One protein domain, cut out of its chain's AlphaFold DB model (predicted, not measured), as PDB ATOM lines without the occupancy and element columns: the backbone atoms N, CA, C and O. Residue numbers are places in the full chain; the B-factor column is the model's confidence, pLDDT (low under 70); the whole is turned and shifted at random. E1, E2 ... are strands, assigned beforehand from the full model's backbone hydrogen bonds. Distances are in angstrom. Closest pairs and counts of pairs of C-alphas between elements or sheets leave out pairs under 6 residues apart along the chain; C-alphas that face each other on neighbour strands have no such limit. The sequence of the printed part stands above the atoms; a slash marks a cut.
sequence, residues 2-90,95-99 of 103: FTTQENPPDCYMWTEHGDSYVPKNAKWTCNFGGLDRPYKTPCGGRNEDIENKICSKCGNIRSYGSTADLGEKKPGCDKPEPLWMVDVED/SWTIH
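This is residues 2 to 90 and 95 to 99 of the 103 residues of an uncharacterized protein of Fusarium proliferatum (strain ET1) (UniProt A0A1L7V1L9). With little regular structure, the domain is a twisted sheet of five mostly short strands, joined by long loops, with a small hairpin, E1 and E2, near E5, E6 and E7. The 94 printed residues include seven named strands, E1 to E7, and no named helix; the class is all strand, with 27 residues in strands. The larger sheet runs E4 E3 E5 E6 E7, antiparallel. The whole is compact, radius of gyration of the C-alphas 13.8 A, spanning 45 by 36 by 22 A.

E1, residues 11 to 14, and E2, residues 21 to 23, form an antiparallel hairpin, with N 12 and O 22 within hydrogen-bond range at 2.8 A. E3, residues 27 to 30, forms a hairpin with E4, residues 45 to 47; N 30 and O 45 are 2.8 A apart. E3 is also antiparallel to E5, residues 67 to 69; N 29 and O 67 are 2.8 A apart. E5 and E6, residues 82 to 88, form a hairpin; N 68 and O 83 are 2.9 A apart. E6 is antiparallel to E7, residues 95 to 97; N 84 and O 97 are 2.8 A apart.

E1 begins at C-alpha 11 (-14.161, -60.333, 84.168). E3 measures 10.1 A and E6 17.4 A from first to last C-alpha. E7 ends at C-alpha 97 (-4.598, -54.888, 74.862).

Residues 91 to 94 are not printed, a gap of 11.5 A between C-alphas 90 and 95. The links E3 to E4, E4 to E5 and E5 to E6 are long. pLDDT is under 70 at residues 2 to 7, 33 to 40, 70 to 81 and 99.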
ATOM      1  N   PHE A   2      -0.051 -54.284  97.520       36.75
ATOM      2  CA  PHE A   2      -0.829 -54.766  96.378       36.75
ATOM      3  C   PHE A   2      -2.285 -54.790  96.833       36.75
ATOM      4  O   PHE A   2      -2.665 -55.629  97.646       36.75
ATOM      5  N   THR A   3      -3.072 -53.808  96.405       45.25
ATOM      6  CA  THR A   3      -4.526 -53.911  96.472       45.25
ATOM      7  C   THR A   3      -4.903 -55.107  95.615       45.25
ATOM      8  O   THR A   3      -4.715 -55.067  94.403       45.25
ATOM      9  N   THR A   4      -5.361 -56.190  96.242       53.78
ATOM     10  CA  THR A   4      -6.083 -57.262  95.559       53.78
ATOM     11  C   THR A   4      -7.280 -56.606  94.889       53.78
ATOM     12  O   THR A   4      -8.273 -56.305  95.544       53.78
ATOM     13  N   GLN A   5      -7.130 -56.272  93.612       55.62
ATOM     14  CA  GLN A   5      -8.218 -55.801  92.779       55.62
ATOM     15  C   GLN A   5      -9.180 -56.986  92.701       55.62
ATOM     16  O   GLN A   5      -8.858 -58.009  92.099       55.62
ATOM     17  N   GLU A   6     -10.286 -56.921  93.445       60.22
ATOM     18  CA  GLU A   6     -11.324 -57.944  93.354       60.22
ATOM     19  C   GLU A   6     -11.767 -57.985  91.896       60.22
ATOM     20  O   GLU A   6     -12.210 -56.972  91.346       60.22
ATOM     21  N   ASN A   7     -11.563 -59.133  91.248       59.53
ATOM     22  CA  ASN A   7     -11.975 -59.314  89.866       59.53
ATOM     23  C   ASN A   7     -13.466 -58.975  89.766       59.53
ATOM     24  O   ASN A   7     -14.259 -59.565  90.513       59.53
ATOM     25  N   PRO A   8     -13.865 -58.073  88.853       72.44
ATOM     26  CA  PRO A   8     -15.266 -57.904  88.515       72.44
ATOM     27  C   PRO A   8     -15.883 -59.286  88.239       72.44
ATOM     28  O   PRO A   8     -15.231 -60.129  87.615       72.44
ATOM     29  N   PRO A   9     -17.103 -59.579  88.715       74.56
ATOM     30  CA  PRO A   9     -17.711 -60.905  88.553       74.56
ATOM     31  C   PRO A   9     -17.857 -61.321  87.074       74.56
ATOM     32  O   PRO A   9     -17.870 -62.514  86.743       74.56
ATOM     33  N   ASP A  10     -17.919 -60.336  86.186       80.94
ATOM     34  CA  ASP A  10     -17.983 -60.432  84.735       80.94
ATOM     35  C   ASP A  10     -16.614 -60.342  84.042       80.94
ATOM     36  O   ASP A  10     -16.574 -60.344  82.820       80.94
ATOM     37  N   CYS A  11     -15.494 -60.321  84.764       84.69
ATOM     38  CA  CYS A  11     -14.161 -60.333  84.168       84.69
ATOM     39  C   CYS A  11     -13.802 -61.737  83.654       84.69
ATOM     40  O   CYS A  11     -13.784 -62.705  84.421       84.69
ATOM     41  N   TYR A  12     -13.534 -61.851  82.350       85.12
ATOM     42  CA  TYR A  12     -12.930 -63.036  81.735       85.12
ATOM     43  C   TYR A  12     -11.416 -63.034  81.974       85.12
ATOM     44  O   TYR A  12     -10.865 -64.036  82.424       85.12
ATOM     45  N   MET A  13     -10.761 -61.893  81.734       85.94
ATOM     46  CA  MET A  13      -9.333 -61.687  81.990       85.94
ATOM     47  C   MET A  13      -8.957 -60.203  81.990       85.94
ATOM     48  O   MET A  13      -9.610 -59.406  81.320       85.94
ATOM     49  N   TRP A  14      -7.868 -59.845  82.667       83.75
ATOM     50  CA  TRP A  14      -7.265 -58.512  82.569       83.75
ATOM     51  C   TRP A  14      -6.453 -58.362  81.279       83.75
ATOM     52  O   TRP A  14      -5.935 -59.345  80.748       83.75
ATOM     53  N   THR A  15      -6.348 -57.133  80.775       81.31
ATOM     54  CA  THR A  15      -5.388 -56.788  79.721       81.31
ATOM     55  C   THR A  15      -3.959 -56.973  80.223       81.31
ATOM     56  O   THR A  15      -3.710 -56.964  81.428       81.31
ATOM     57  N   GLU A  16      -3.006 -57.100  79.301       79.19
ATOM     58  CA  GLU A  16      -1.579 -57.297  79.602       79.19
ATOM     59  C   GLU A  16      -1.032 -56.263  80.607       79.19
ATOM     60  O   GLU A  16      -0.275 -56.598  81.516       79.19
ATOM     61  N   HIS A  17      -1.460 -55.004  80.489       75.94
ATOM     62  CA  HIS A  17      -1.026 -53.917  81.370       75.94
ATOM     63  C   HIS A  17      -1.860 -53.781  82.658       75.94
ATOM     64  O   HIS A  17      -1.533 -52.949  83.505       75.94
ATOM     65  N   GLY A  18      -2.928 -54.570  82.822       72.44
ATOM     66  CA  GLY A  18      -3.826 -54.515  83.981       72.44
ATOM     67  C   GLY A  18      -4.646 -53.222  84.094       72.44
ATOM     68  O   GLY A  18      -5.194 -52.924  85.151       72.44
ATOM     69  N   ASP A  19      -4.716 -52.435  83.023       74.94
ATOM     70  CA  ASP A  19      -5.423 -51.156  82.946       74.94
ATOM     71  C   ASP A  19      -6.906 -51.308  82.563       74.94
ATOM     72  O   ASP A  19      -7.716 -50.418  82.830       74.94
ATOM     73  N   SER A  20      -7.270 -52.445  81.965       78.94
ATOM     74  CA  SER A  20      -8.623 -52.789  81.527       78.94
ATOM     75  C   SER A  20      -8.838 -54.308  81.579       78.94
ATOM     76  O   SER A  20      -7.936 -55.066  81.922       78.94
ATOM     77  N   TYR A  21     -10.034 -54.790  81.250       79.62
ATOM     78  CA  TYR A  21     -10.330 -56.222  81.228       79.62
ATOM     79  C   TYR A  21     -11.283 -56.600  80.091       79.62
ATOM     80  O   TYR A  21     -12.082 -55.789  79.626       79.62
ATOM     81  N   VAL A  22     -11.201 -57.853  79.649       81.75
ATOM     82  CA  VAL A  22     -12.164 -58.471  78.734       81.75
ATOM     83  C   VAL A  22     -13.361 -58.954  79.563       81.75
ATOM     84  O   VAL A  22     -13.163 -59.757  80.482       81.75
ATOM     85  N   PRO A  23     -14.602 -58.533  79.271       84.19
ATOM     86  CA  PRO A  23     -15.766 -59.047  79.980       84.19
ATOM     87  C   PRO A  23     -16.195 -60.424  79.439       84.19
ATOM     88  O   PRO A  23     -16.030 -60.727  78.261       84.19
ATOM     89  N   LYS A  24     -16.806 -61.271  80.273       87.06
ATOM     90  CA  LYS A  24     -17.292 -62.624  79.921       87.06
ATOM     91  C   LYS A  24     -18.390 -62.628  78.861       87.06
ATOM     92  O   LYS A  24     -18.598 -63.629  78.189       87.06
ATOM     93  N   ASN A  25     -19.110 -61.521  78.713       85.06
ATOM     94  CA  ASN A  25     -20.109 -61.349  77.658       85.06
ATOM     95  C   ASN A  25     -19.515 -60.757  76.365       85.06
ATOM     96  O   ASN A  25     -20.274 -60.446  75.440       85.06
ATOM     97  N   ALA A  26     -18.191 -60.567  76.305       85.62
ATOM     98  CA  ALA A  26     -17.525 -60.076  75.114       85.62
ATOM     99  C   ALA A  26     -17.757 -61.024  73.938       85.62
ATOM    100  O   ALA A  26     -17.878 -62.243  74.066       85.62
ATOM    101  N   LYS A  27     -17.779 -60.427  72.753       89.25
ATOM    102  CA  LYS A  27     -17.845 -61.143  71.483       89.25
ATOM    103  C   LYS A  27     -16.535 -60.916  70.772       89.25
ATOM    104  O   LYS A  27     -16.038 -59.791  70.779       89.25
ATOM    105  N   TRP A  28     -16.005 -61.949  70.133       90.25
ATOM    106  CA  TRP A  28     -14.717 -61.849  69.459       90.25
ATOM    107  C   TRP A  28     -14.812 -62.148  67.969       90.25
ATOM    108  O   TRP A  28     -15.620 -62.960  67.514       90.25
ATOM    109  N   THR A  29     -13.964 -61.482  67.195       90.06
ATOM    110  CA  THR A  29     -13.851 -61.649  65.751       90.06
ATOM    111  C   THR A  29     -12.577 -62.410  65.427       90.06
ATOM    112  O   THR A  29     -11.473 -62.010  65.792       90.06
ATOM    113  N   CYS A  30     -12.735 -63.516  64.707       89.12
ATOM    114  CA  CYS A  30     -11.633 -64.347  64.259       89.12
ATOM    115  C   CYS A  30     -10.855 -63.668  63.129       89.12
ATOM    116  O   CYS A  30     -11.403 -63.426  62.049       89.12
ATOM    117  N   ASN A  31      -9.560 -63.448  63.355       85.31
ATOM    118  CA  ASN A  31      -8.648 -62.879  62.363       85.31
ATOM    119  C   ASN A  31      -7.742 -63.932  61.689       85.31
ATOM    120  O   ASN A  31      -6.776 -63.597  61.002       85.31
ATOM    121  N   PHE A  32      -8.059 -65.224  61.859       80.31
ATOM    122  CA  PHE A  32      -7.269 -66.311  61.284       80.31
ATOM    123  C   PHE A  32      -7.104 -66.134  59.769       80.31
ATOM    124  O   PHE A  32      -8.082 -65.923  59.041       80.31
ATOM    125  N   GLY A  33      -5.857 -66.241  59.311       67.88
ATOM    126  CA  GLY A  33      -5.464 -66.087  57.913       67.88
ATOM    127  C   GLY A  33      -5.098 -64.666  57.477       67.88
ATOM    128  O   GLY A  33      -4.574 -64.549  56.377       67.88
ATOM    129  N   GLY A  34      -5.331 -63.634  58.300       65.00
ATOM    130  CA  GLY A  34      -5.000 -62.243  57.960       65.00
ATOM    131  C   GLY A  34      -3.565 -61.813  58.290       65.00
ATOM    132  O   GLY A  34      -3.017 -60.971  57.587       65.00
ATOM    133  N   LEU A  35      -2.945 -62.391  59.326       61.06
ATOM    134  CA  LEU A  35      -1.644 -61.926  59.841       61.06
ATOM    135  C   LEU A  35      -0.443 -62.644  59.213       61.06
ATOM    136  O   LEU A  35       0.447 -61.985  58.693       61.06
ATOM    137  N   ASP A  36      -0.459 -63.976  59.128       53.81
ATOM    138  CA  ASP A  36       0.647 -64.740  58.509       53.81
ATOM    139  C   ASP A  36       0.658 -64.687  56.975       53.81
ATOM    140  O   ASP A  36       1.556 -65.213  56.311       53.81
ATOM    141  N   ARG A  37      -0.402 -64.142  56.371       59.25
ATOM    142  CA  ARG A  37      -0.601 -64.144  54.921       59.25
ATOM    143  C   ARG A  37      -1.268 -62.835  54.505       59.25
ATOM    144  O   ARG A  37      -2.480 -62.835  54.318       59.25
ATOM    145  N   PRO A  38      -0.501 -61.756  54.262       59.62
ATOM    146  CA  PRO A  38      -1.047 -60.435  53.921       59.62
ATOM    147  C   PRO A  38      -1.956 -60.421  52.675       59.62
ATOM    148  O   PRO A  38      -2.702 -59.473  52.456       59.62
ATOM    149  N   TYR A  39      -1.931 -61.482  51.864       61.16
ATOM    150  CA  TYR A  39      -2.776 -61.654  50.677       61.16
ATOM    151  C   TYR A  39      -4.056 -62.468  50.916       61.16
ATOM    152  O   TYR A  39      -4.855 -62.631  49.993       61.16
ATOM    153  N   LYS A  40      -4.255 -63.036  52.112       65.75
ATOM    154  CA  LYS A  40      -5.482 -63.756  52.457       65.75
ATOM    155  C   LYS A  40      -6.402 -62.855  53.262       65.75
ATOM    156  O   LYS A  40      -6.028 -62.308  54.291       65.75
ATOM    157  N   THR A  41      -7.650 -62.774  52.813       74.69
ATOM    158  CA  THR A  41      -8.722 -62.167  53.595       74.69
ATOM    159  C   THR A  41      -8.868 -62.925  54.918       74.69
ATOM    160  O   THR A  41      -8.989 -64.157  54.887       74.69
ATOM    161  N   PRO A  42      -8.874 -62.233  56.069       83.88
ATOM    162  CA  PRO A  42      -9.105 -62.885  57.347       83.88
ATOM    163  C   PRO A  42     -10.490 -63.532  57.397       83.88
ATOM    164  O   PRO A  42     -11.417 -63.129  56.689       83.88
ATOM    165  N   CYS A  43     -10.644 -64.539  58.259       89.06
ATOM    166  CA  CYS A  43     -11.910 -65.253  58.417       89.06
ATOM    167  C   CYS A  43     -13.093 -64.305  58.700       89.06
ATOM    168  O   CYS A  43     -14.172 -64.465  58.112       89.06
ATOM    169  N   GLY A  44     -12.905 -63.346  59.611       87.50
ATOM    170  CA  GLY A  44     -13.928 -62.383  60.024       87.50
ATOM    171  C   GLY A  44     -15.142 -63.030  60.698       87.50
ATOM    172  O   GLY A  44     -16.229 -62.458  60.687       87.50
ATOM    173  N   GLY A  45     -15.008 -64.259  61.205       90.19
ATOM    174  CA  GLY A  45     -16.085 -64.947  61.916       90.19
ATOM    175  C   GLY A  45     -16.338 -64.289  63.268       90.19
ATOM    176  O   GLY A  45     -15.414 -64.217  64.074       90.19
ATOM    177  N   ARG A  46     -17.566 -63.819  63.503       90.50
ATOM    178  CA  ARG A  46     -18.008 -63.304  64.804       90.50
ATOM    179  C   ARG A  46     -18.414 -64.474  65.693       90.50
ATOM    180  O   ARG A  46     -19.197 -65.320  65.271       90.50
ATOM    181  N   ASN A  47     -17.887 -64.508  66.906       91.81
ATOM    182  CA  ASN A  47     -18.172 -65.521  67.907       91.81
ATOM    183  C   ASN A  47     -18.817 -64.850  69.116       91.81
ATOM    184  O   ASN A  47     -18.337 -63.827  69.603       91.81
ATOM    185  N   GLU A  48     -19.925 -65.427  69.564       90.00
ATOM    186  CA  GLU A  48     -20.802 -64.831  70.576       90.00
ATOM    187  C   GLU A  48     -20.360 -65.127  72.017       90.00
ATOM    188  O   GLU A  48     -20.947 -64.590  72.949       90.00
ATOM    189  N   ASP A  49     -19.342 -65.972  72.180       89.56
ATOM    190  CA  ASP A  49     -18.824 -66.445  73.460       89.56
ATOM    191  C   ASP A  49     -17.296 -66.269  73.490       89.56
ATOM    192  O   ASP A  49     -16.580 -66.829  72.649       89.56
ATOM    193  N   ILE A  50     -16.806 -65.459  74.435       88.88
ATOM    194  CA  ILE A  50     -15.377 -65.199  74.648       88.88
ATOM    195  C   ILE A  50     -14.651 -66.364  75.326       88.88
ATOM    196  O   ILE A  50     -13.439 -66.491  75.164       88.88
ATOM    197  N   GLU A  51     -15.350 -67.252  76.027       89.44
ATOM    198  CA  GLU A  51     -14.742 -68.446  76.618       89.44
ATOM    199  C   GLU A  51     -14.516 -69.520  75.545       89.44
ATOM    200  O   GLU A  51     -13.535 -70.269  75.589       89.44
ATOM    201  N   ASN A  52     -15.359 -69.540  74.507       90.88
ATOM    202  CA  ASN A  52     -15.152 -70.402  73.353       90.88
ATOM    203  C   ASN A  52     -14.063 -69.852  72.418       90.88
ATOM    204  O   ASN A  52     -14.270 -68.939  71.609       90.88
ATOM    205  N   LYS A  53     -12.882 -70.466  72.495       90.50
ATOM    206  CA  LYS A  53     -11.720 -70.132  71.662       90.50
ATOM    207  C   LYS A  53     -11.820 -70.650  70.225       90.50
ATOM    208  O   LYS A  53     -11.004 -70.264  69.397       90.50
ATOM    209  N   ILE A  54     -12.783 -71.508  69.887       92.19
ATOM    210  CA  ILE A  54     -12.915 -72.060  68.532       92.19
ATOM    211  C   ILE A  54     -13.841 -71.183  67.697       92.19
ATOM    212  O   ILE A  54     -14.996 -70.955  68.047       92.19
ATOM    213  N   CYS A  55     -13.351 -70.722  66.548       92.31
ATOM    214  CA  CYS A  55     -14.163 -69.951  65.622       92.31
ATOM    215  C   CYS A  55     -15.285 -70.816  65.035       92.31
ATOM    216  O   CYS A  55     -15.030 -71.755  64.282       92.31
ATOM    217  N   SER A  56     -16.534 -70.437  65.287       93.06
ATOM    218  CA  SER A  56     -17.737 -71.086  64.750       93.06
ATOM    219  C   SER A  56     -17.796 -71.116  63.216       93.06
ATOM    220  O   SER A  56     -18.420 -72.002  62.638       93.06
ATOM    221  N   LYS A  57     -17.128 -70.168  62.542       91.81
ATOM    222  CA  LYS A  57     -17.122 -70.052  61.075       91.81
ATOM    223  C   LYS A  57     -16.061 -70.918  60.394       91.81
ATOM    224  O   LYS A  57     -16.339 -71.485  59.344       91.81
ATOM    225  N   CYS A  58     -14.835 -70.967  60.920       90.56
ATOM    226  CA  CYS A  58     -13.713 -71.653  60.260       90.56
ATOM    227  C   CYS A  58     -13.111 -72.810  61.062       90.56
ATOM    228  O   CYS A  58     -12.199 -73.459  60.560       90.56
ATOM    229  N   GLY A  59     -13.571 -73.047  62.292       91.00
ATOM    230  CA  GLY A  59     -13.070 -74.101  63.177       91.00
ATOM    231  C   GLY A  59     -11.657 -73.875  63.719       91.00
ATOM    232  O   GLY A  59     -11.161 -74.717  64.458       91.00
ATOM    233  N   ASN A  60     -10.998 -72.765  63.369       89.44
ATOM    234  CA  ASN A  60      -9.659 -72.463  63.872       89.44
ATOM    235  C   ASN A  60      -9.727 -71.909  65.296       89.44
ATOM    236  O   ASN A  60     -10.676 -71.207  65.657       89.44
ATOM    237  N   ILE A  61      -8.687 -72.208  66.070       88.56
ATOM    238  CA  ILE A  61      -8.469 -71.636  67.397       88.56
ATOM    239  C   ILE A  61      -8.223 -70.131  67.244       88.56
ATOM    240  O   ILE A  61      -7.625 -69.680  66.262       88.56
ATOM    241  N   ARG A  62      -8.722 -69.351  68.202       88.50
ATOM    242  CA  ARG A  62      -8.448 -67.926  68.339       88.50
ATOM    243  C   ARG A  62      -6.937 -67.706  68.316       88.50
ATOM    244  O   ARG A  62      -6.197 -68.340  69.056       88.50
ATOM    245  N   SER A  63      -6.500 -66.825  67.429       82.56
ATOM    246  CA  SER A  63      -5.088 -66.553  67.165       82.56
ATOM    247  C   SER A  63      -4.825 -65.059  67.208       82.56
ATOM    248  O   SER A  63      -5.784 -64.282  67.109       82.56
ATOM    249  N   TYR A  64      -3.546 -64.687  67.323       81.81
ATOM    250  CA  TYR A  64      -3.039 -63.312  67.284       81.81
ATOM    251  C   TYR A  64      -3.855 -62.407  66.345       81.81
ATOM    252  O   TYR A  64      -4.363 -62.853  65.310       81.81
ATOM    253  N   GLY A  65      -4.052 -61.156  66.761       79.81
ATOM    254  CA  GLY A  65      -4.836 -60.119  66.089       79.81
ATOM    255  C   GLY A  65      -6.339 -60.378  65.981       79.81
ATOM    256  O   GLY A  65      -7.018 -59.644  65.264       79.81
ATOM    257  N   SER A  66      -6.879 -61.398  66.653       87.06
ATOM    258  CA  SER A  66      -8.323 -61.474  66.905       87.06
ATOM    259  C   SER A  66      -8.754 -60.289  67.771       87.06
ATOM    260  O   SER A  66      -7.993 -59.837  68.624       87.06
ATOM    261  N   THR A  67      -9.966 -59.779  67.552       87.19
ATOM    262  CA  THR A  67     -10.483 -58.622  68.300       87.19
ATOM    263  C   THR A  67     -11.653 -59.000  69.185       87.19
ATOM    264  O   THR A  67     -12.412 -59.894  68.825       87.19
ATOM    265  N   ALA A  68     -11.827 -58.322  70.317       85.06
ATOM    266  CA  ALA A  68     -12.987 -58.475  71.188       85.06
ATOM    267  C   ALA A  68     -13.681 -57.125  71.406       85.06
ATOM    268  O   ALA A  68     -13.031 -56.106  71.633       85.06
ATOM    269  N   ASP A  69     -15.012 -57.123  71.329       76.75
ATOM    270  CA  ASP A  69     -15.831 -55.951  71.639       76.75
ATOM    271  C   ASP A  69     -16.022 -55.859  73.164       76.75
ATOM    272  O   ASP A  69     -16.627 -56.749  73.763       76.75
ATOM    273  N   LEU A  70     -15.586 -54.754  73.779       66.44
ATOM    274  CA  LEU A  70     -15.730 -54.473  75.221       66.44
ATOM    275  C   LEU A  70     -17.173 -54.210  75.690       66.44
ATOM    276  O   LEU A  70     -17.407 -53.942  76.863       66.44
ATOM    277  N   GLY A  71     -18.156 -54.222  74.787       57.91
ATOM    278  CA  GLY A  71     -19.560 -53.942  75.112       57.91
ATOM    279  C   GLY A  71     -19.874 -52.470  75.425       57.91
ATOM    280  O   GLY A  71     -21.002 -52.043  75.183       57.91
ATOM    281  N   GLU A  72     -18.895 -51.666  75.850       56.50
ATOM    282  CA  GLU A  72     -19.065 -50.244  76.163       56.50
ATOM    283  C   GLU A  72     -18.368 -49.323  75.149       56.50
ATOM    284  O   GLU A  72     -17.212 -49.511  74.767       56.50
ATOM    285  N   LYS A  73     -19.090 -48.294  74.685       57.91
ATOM    286  CA  LYS A  73     -18.518 -47.221  73.859       57.91
ATOM    287  C   LYS A  73     -17.799 -46.220  74.755       57.91
ATOM    288  O   LYS A  73     -18.399 -45.712  75.700       57.91
ATOM    289  N   LYS A  74     -16.573 -45.831  74.391       53.53
ATOM    290  CA  LYS A  74     -15.975 -44.605  74.937       53.53
ATOM    291  C   LYS A  74     -16.876 -43.400  74.597       53.53
ATOM    292  O   LYS A  74     -17.386 -43.334  73.472       53.53
ATOM    293  N   PRO A  75     -17.079 -42.438  75.517       46.81
ATOM    294  CA  PRO A  75     -17.809 -41.209  75.216       46.81
ATOM    295  C   PRO A  75     -17.202 -40.497  73.998       46.81
ATOM    296  O   PRO A  75     -16.021 -40.163  74.001       46.81
ATOM    297  N   GLY A  76     -18.002 -40.283  72.950       58.75
ATOM    298  CA  GLY A  76     -17.550 -39.660  71.697       58.75
ATOM    299  C   GLY A  76     -17.040 -40.625  70.618       58.75
ATOM    300  O   GLY A  76     -16.700 -40.167  69.531       58.75
ATOM    301  N   CYS A  77     -17.025 -41.939  70.864       57.41
ATOM    302  CA  CYS A  77     -16.708 -42.944  69.847       57.41
ATOM    303  C   CYS A  77     -17.978 -43.595  69.285       57.41
ATOM    304  O   CYS A  77     -18.862 -44.028  70.025       57.41
ATOM    305  N   ASP A  78     -18.040 -43.751  67.961       60.69
ATOM    306  CA  ASP A  78     -19.172 -44.401  67.289       60.69
ATOM    307  C   ASP A  78     -19.237 -45.911  67.544       60.69
ATOM    308  O   ASP A  78     -20.284 -46.532  67.330       60.69
ATOM    309  N   LYS A  79     -18.142 -46.519  68.010       58.16
ATOM    310  CA  LYS A  79     -18.007 -47.953  68.284       58.16
ATOM    311  C   LYS A  79     -17.234 -48.177  69.591       58.16
ATOM    312  O   LYS A  79     -16.427 -47.316  69.945       58.16
ATOM    313  N   PRO A  80     -17.485 -49.290  70.309       62.56
ATOM    314  CA  PRO A  80     -16.605 -49.749  71.378       62.56
ATOM    315  C   PRO A  80     -15.173 -49.822  70.861       62.56
ATOM    316  O   PRO A  80     -14.959 -50.194  69.705       62.56
ATOM    317  N   GLU A  81     -14.209 -49.429  71.685       69.62
ATOM    318  CA  GLU A  81     -12.806 -49.620  71.333       69.62
ATOM    319  C   GLU A  81     -12.530 -51.132  71.365       69.62
ATOM    320  O   GLU A  81     -12.808 -51.770  72.385       69.62
ATOM    321  N   PRO A  82     -12.095 -51.741  70.248       74.94
ATOM    322  CA  PRO A  82     -11.835 -53.168  70.233       74.94
ATOM    323  C   PRO A  82     -10.570 -53.463  71.039       74.94
ATOM    324  O   PRO A  82      -9.552 -52.791  70.871       74.94
ATOM    325  N   LEU A  83     -10.622 -54.503  71.869       81.19
ATOM    326  CA  LEU A  83      -9.417 -55.144  72.380       81.19
ATOM    327  C   LEU A  83      -8.782 -55.972  71.271       81.19
ATOM    328  O   LEU A  83      -9.489 -56.643  70.518       81.19
ATOM    329  N   TRP A  84      -7.459 -55.966  71.209       83.62
ATOM    330  CA  TRP A  84      -6.669 -56.753  70.274       83.62
ATOM    331  C   TRP A  84      -5.923 -57.829  71.038       83.62
ATOM    332  O   TRP A  84      -5.281 -57.536  72.045       83.62
ATOM    333  N   MET A  85      -5.995 -59.064  70.559       84.31
ATOM    334  CA  MET A  85      -5.150 -60.122  71.086       84.31
ATOM    335  C   MET A  85      -3.748 -59.974  70.497       84.31
ATOM    336  O   MET A  85      -3.583 -60.053  69.278       84.31
ATOM    337  N   VAL A  86      -2.763 -59.741  71.357       83.81
ATOM    338  CA  VAL A  86      -1.365 -59.487  70.986       83.81
ATOM    339  C   VAL A  86      -0.441 -60.663  71.244       83.81
ATOM    340  O   VAL A  86       0.639 -60.703  70.673       83.81
ATOM    341  N   ASP A  87      -0.869 -61.654  72.016       80.75
ATOM    342  CA  ASP A  87      -0.131 -62.908  72.074       80.75
ATOM    343  C   ASP A  87      -1.013 -64.078  72.507       80.75
ATOM    344  O   ASP A  87      -2.108 -63.892  73.055       80.75
ATOM    345  N   VAL A  88      -0.525 -65.283  72.225       80.19
ATOM    346  CA  VAL A  88      -0.977 -66.525  72.845       80.19
ATOM    347  C   VAL A  88       0.267 -67.228  73.370       80.19
ATOM    348  O   VAL A  88       1.078 -67.718  72.588       80.19
ATOM    349  N   GLU A  89       0.392 -67.278  74.690       79.75
ATOM    350  CA  GLU A  89       1.528 -67.883  75.378       79.75
ATOM    351  C   GLU A  89       1.561 -69.408  75.170       79.75
ATOM    352  O   GLU A  89       0.550 -70.044  74.849       79.75
ATOM    353  N   ASP A  90       2.717 -70.024  75.429       75.75
ATOM    354  CA  ASP A  90       2.931 -71.474  75.280       75.75
ATOM    355  C   ASP A  90       1.983 -72.329  76.146       75.75
ATOM    356  O   ASP A  90       1.693 -73.484  75.820       75.75
ATOM    357  N   SER A  95      -3.020 -62.848  75.632       85.81
ATOM    358  CA  SER A  95      -2.663 -61.482  76.016       85.81
ATOM    359  C   SER A  95      -3.480 -60.513  75.175       85.81
ATOM    360  O   SER A  95      -3.465 -60.573  73.944       85.81
ATOM    361  N   TRP A  96      -4.236 -59.637  75.839       86.38
ATOM    362  CA  TRP A  96      -5.123 -58.664  75.198       86.38
ATOM    363  C   TRP A  96      -4.734 -57.241  75.577       86.38
ATOM    364  O   TRP A  96      -4.359 -56.975  76.718       86.38
ATOM    365  N   THR A  97      -4.896 -56.307  74.643       81.25
ATOM    366  CA  THR A  97      -4.598 -54.888  74.862       81.25
ATOM    367  C   THR A  97      -5.624 -53.978  74.193       81.25
ATOM    368  O   THR A  97      -6.196 -54.312  73.152       81.25
ATOM    369  N   ILE A  98      -5.853 -52.805  74.788       74.75
ATOM    370  CA  ILE A  98      -6.595 -51.697  74.162       74.75
ATOM    371  C   ILE A  98      -5.698 -50.866  73.232       74.75
ATOM    372  O   ILE A  98      -6.194 -50.095  72.411       74.75
ATOM    373  N   HIS A  99      -4.375 -51.009  73.350       66.00
ATOM    374  CA  HIS A  99      -3.402 -50.258  72.573       66.00
ATOM    375  C   HIS A  99      -3.009 -51.060  71.335       66.00
ATOM    376  O   HIS A  99      -2.268 -52.033  71.421       66.00
TER     377      HIS A  99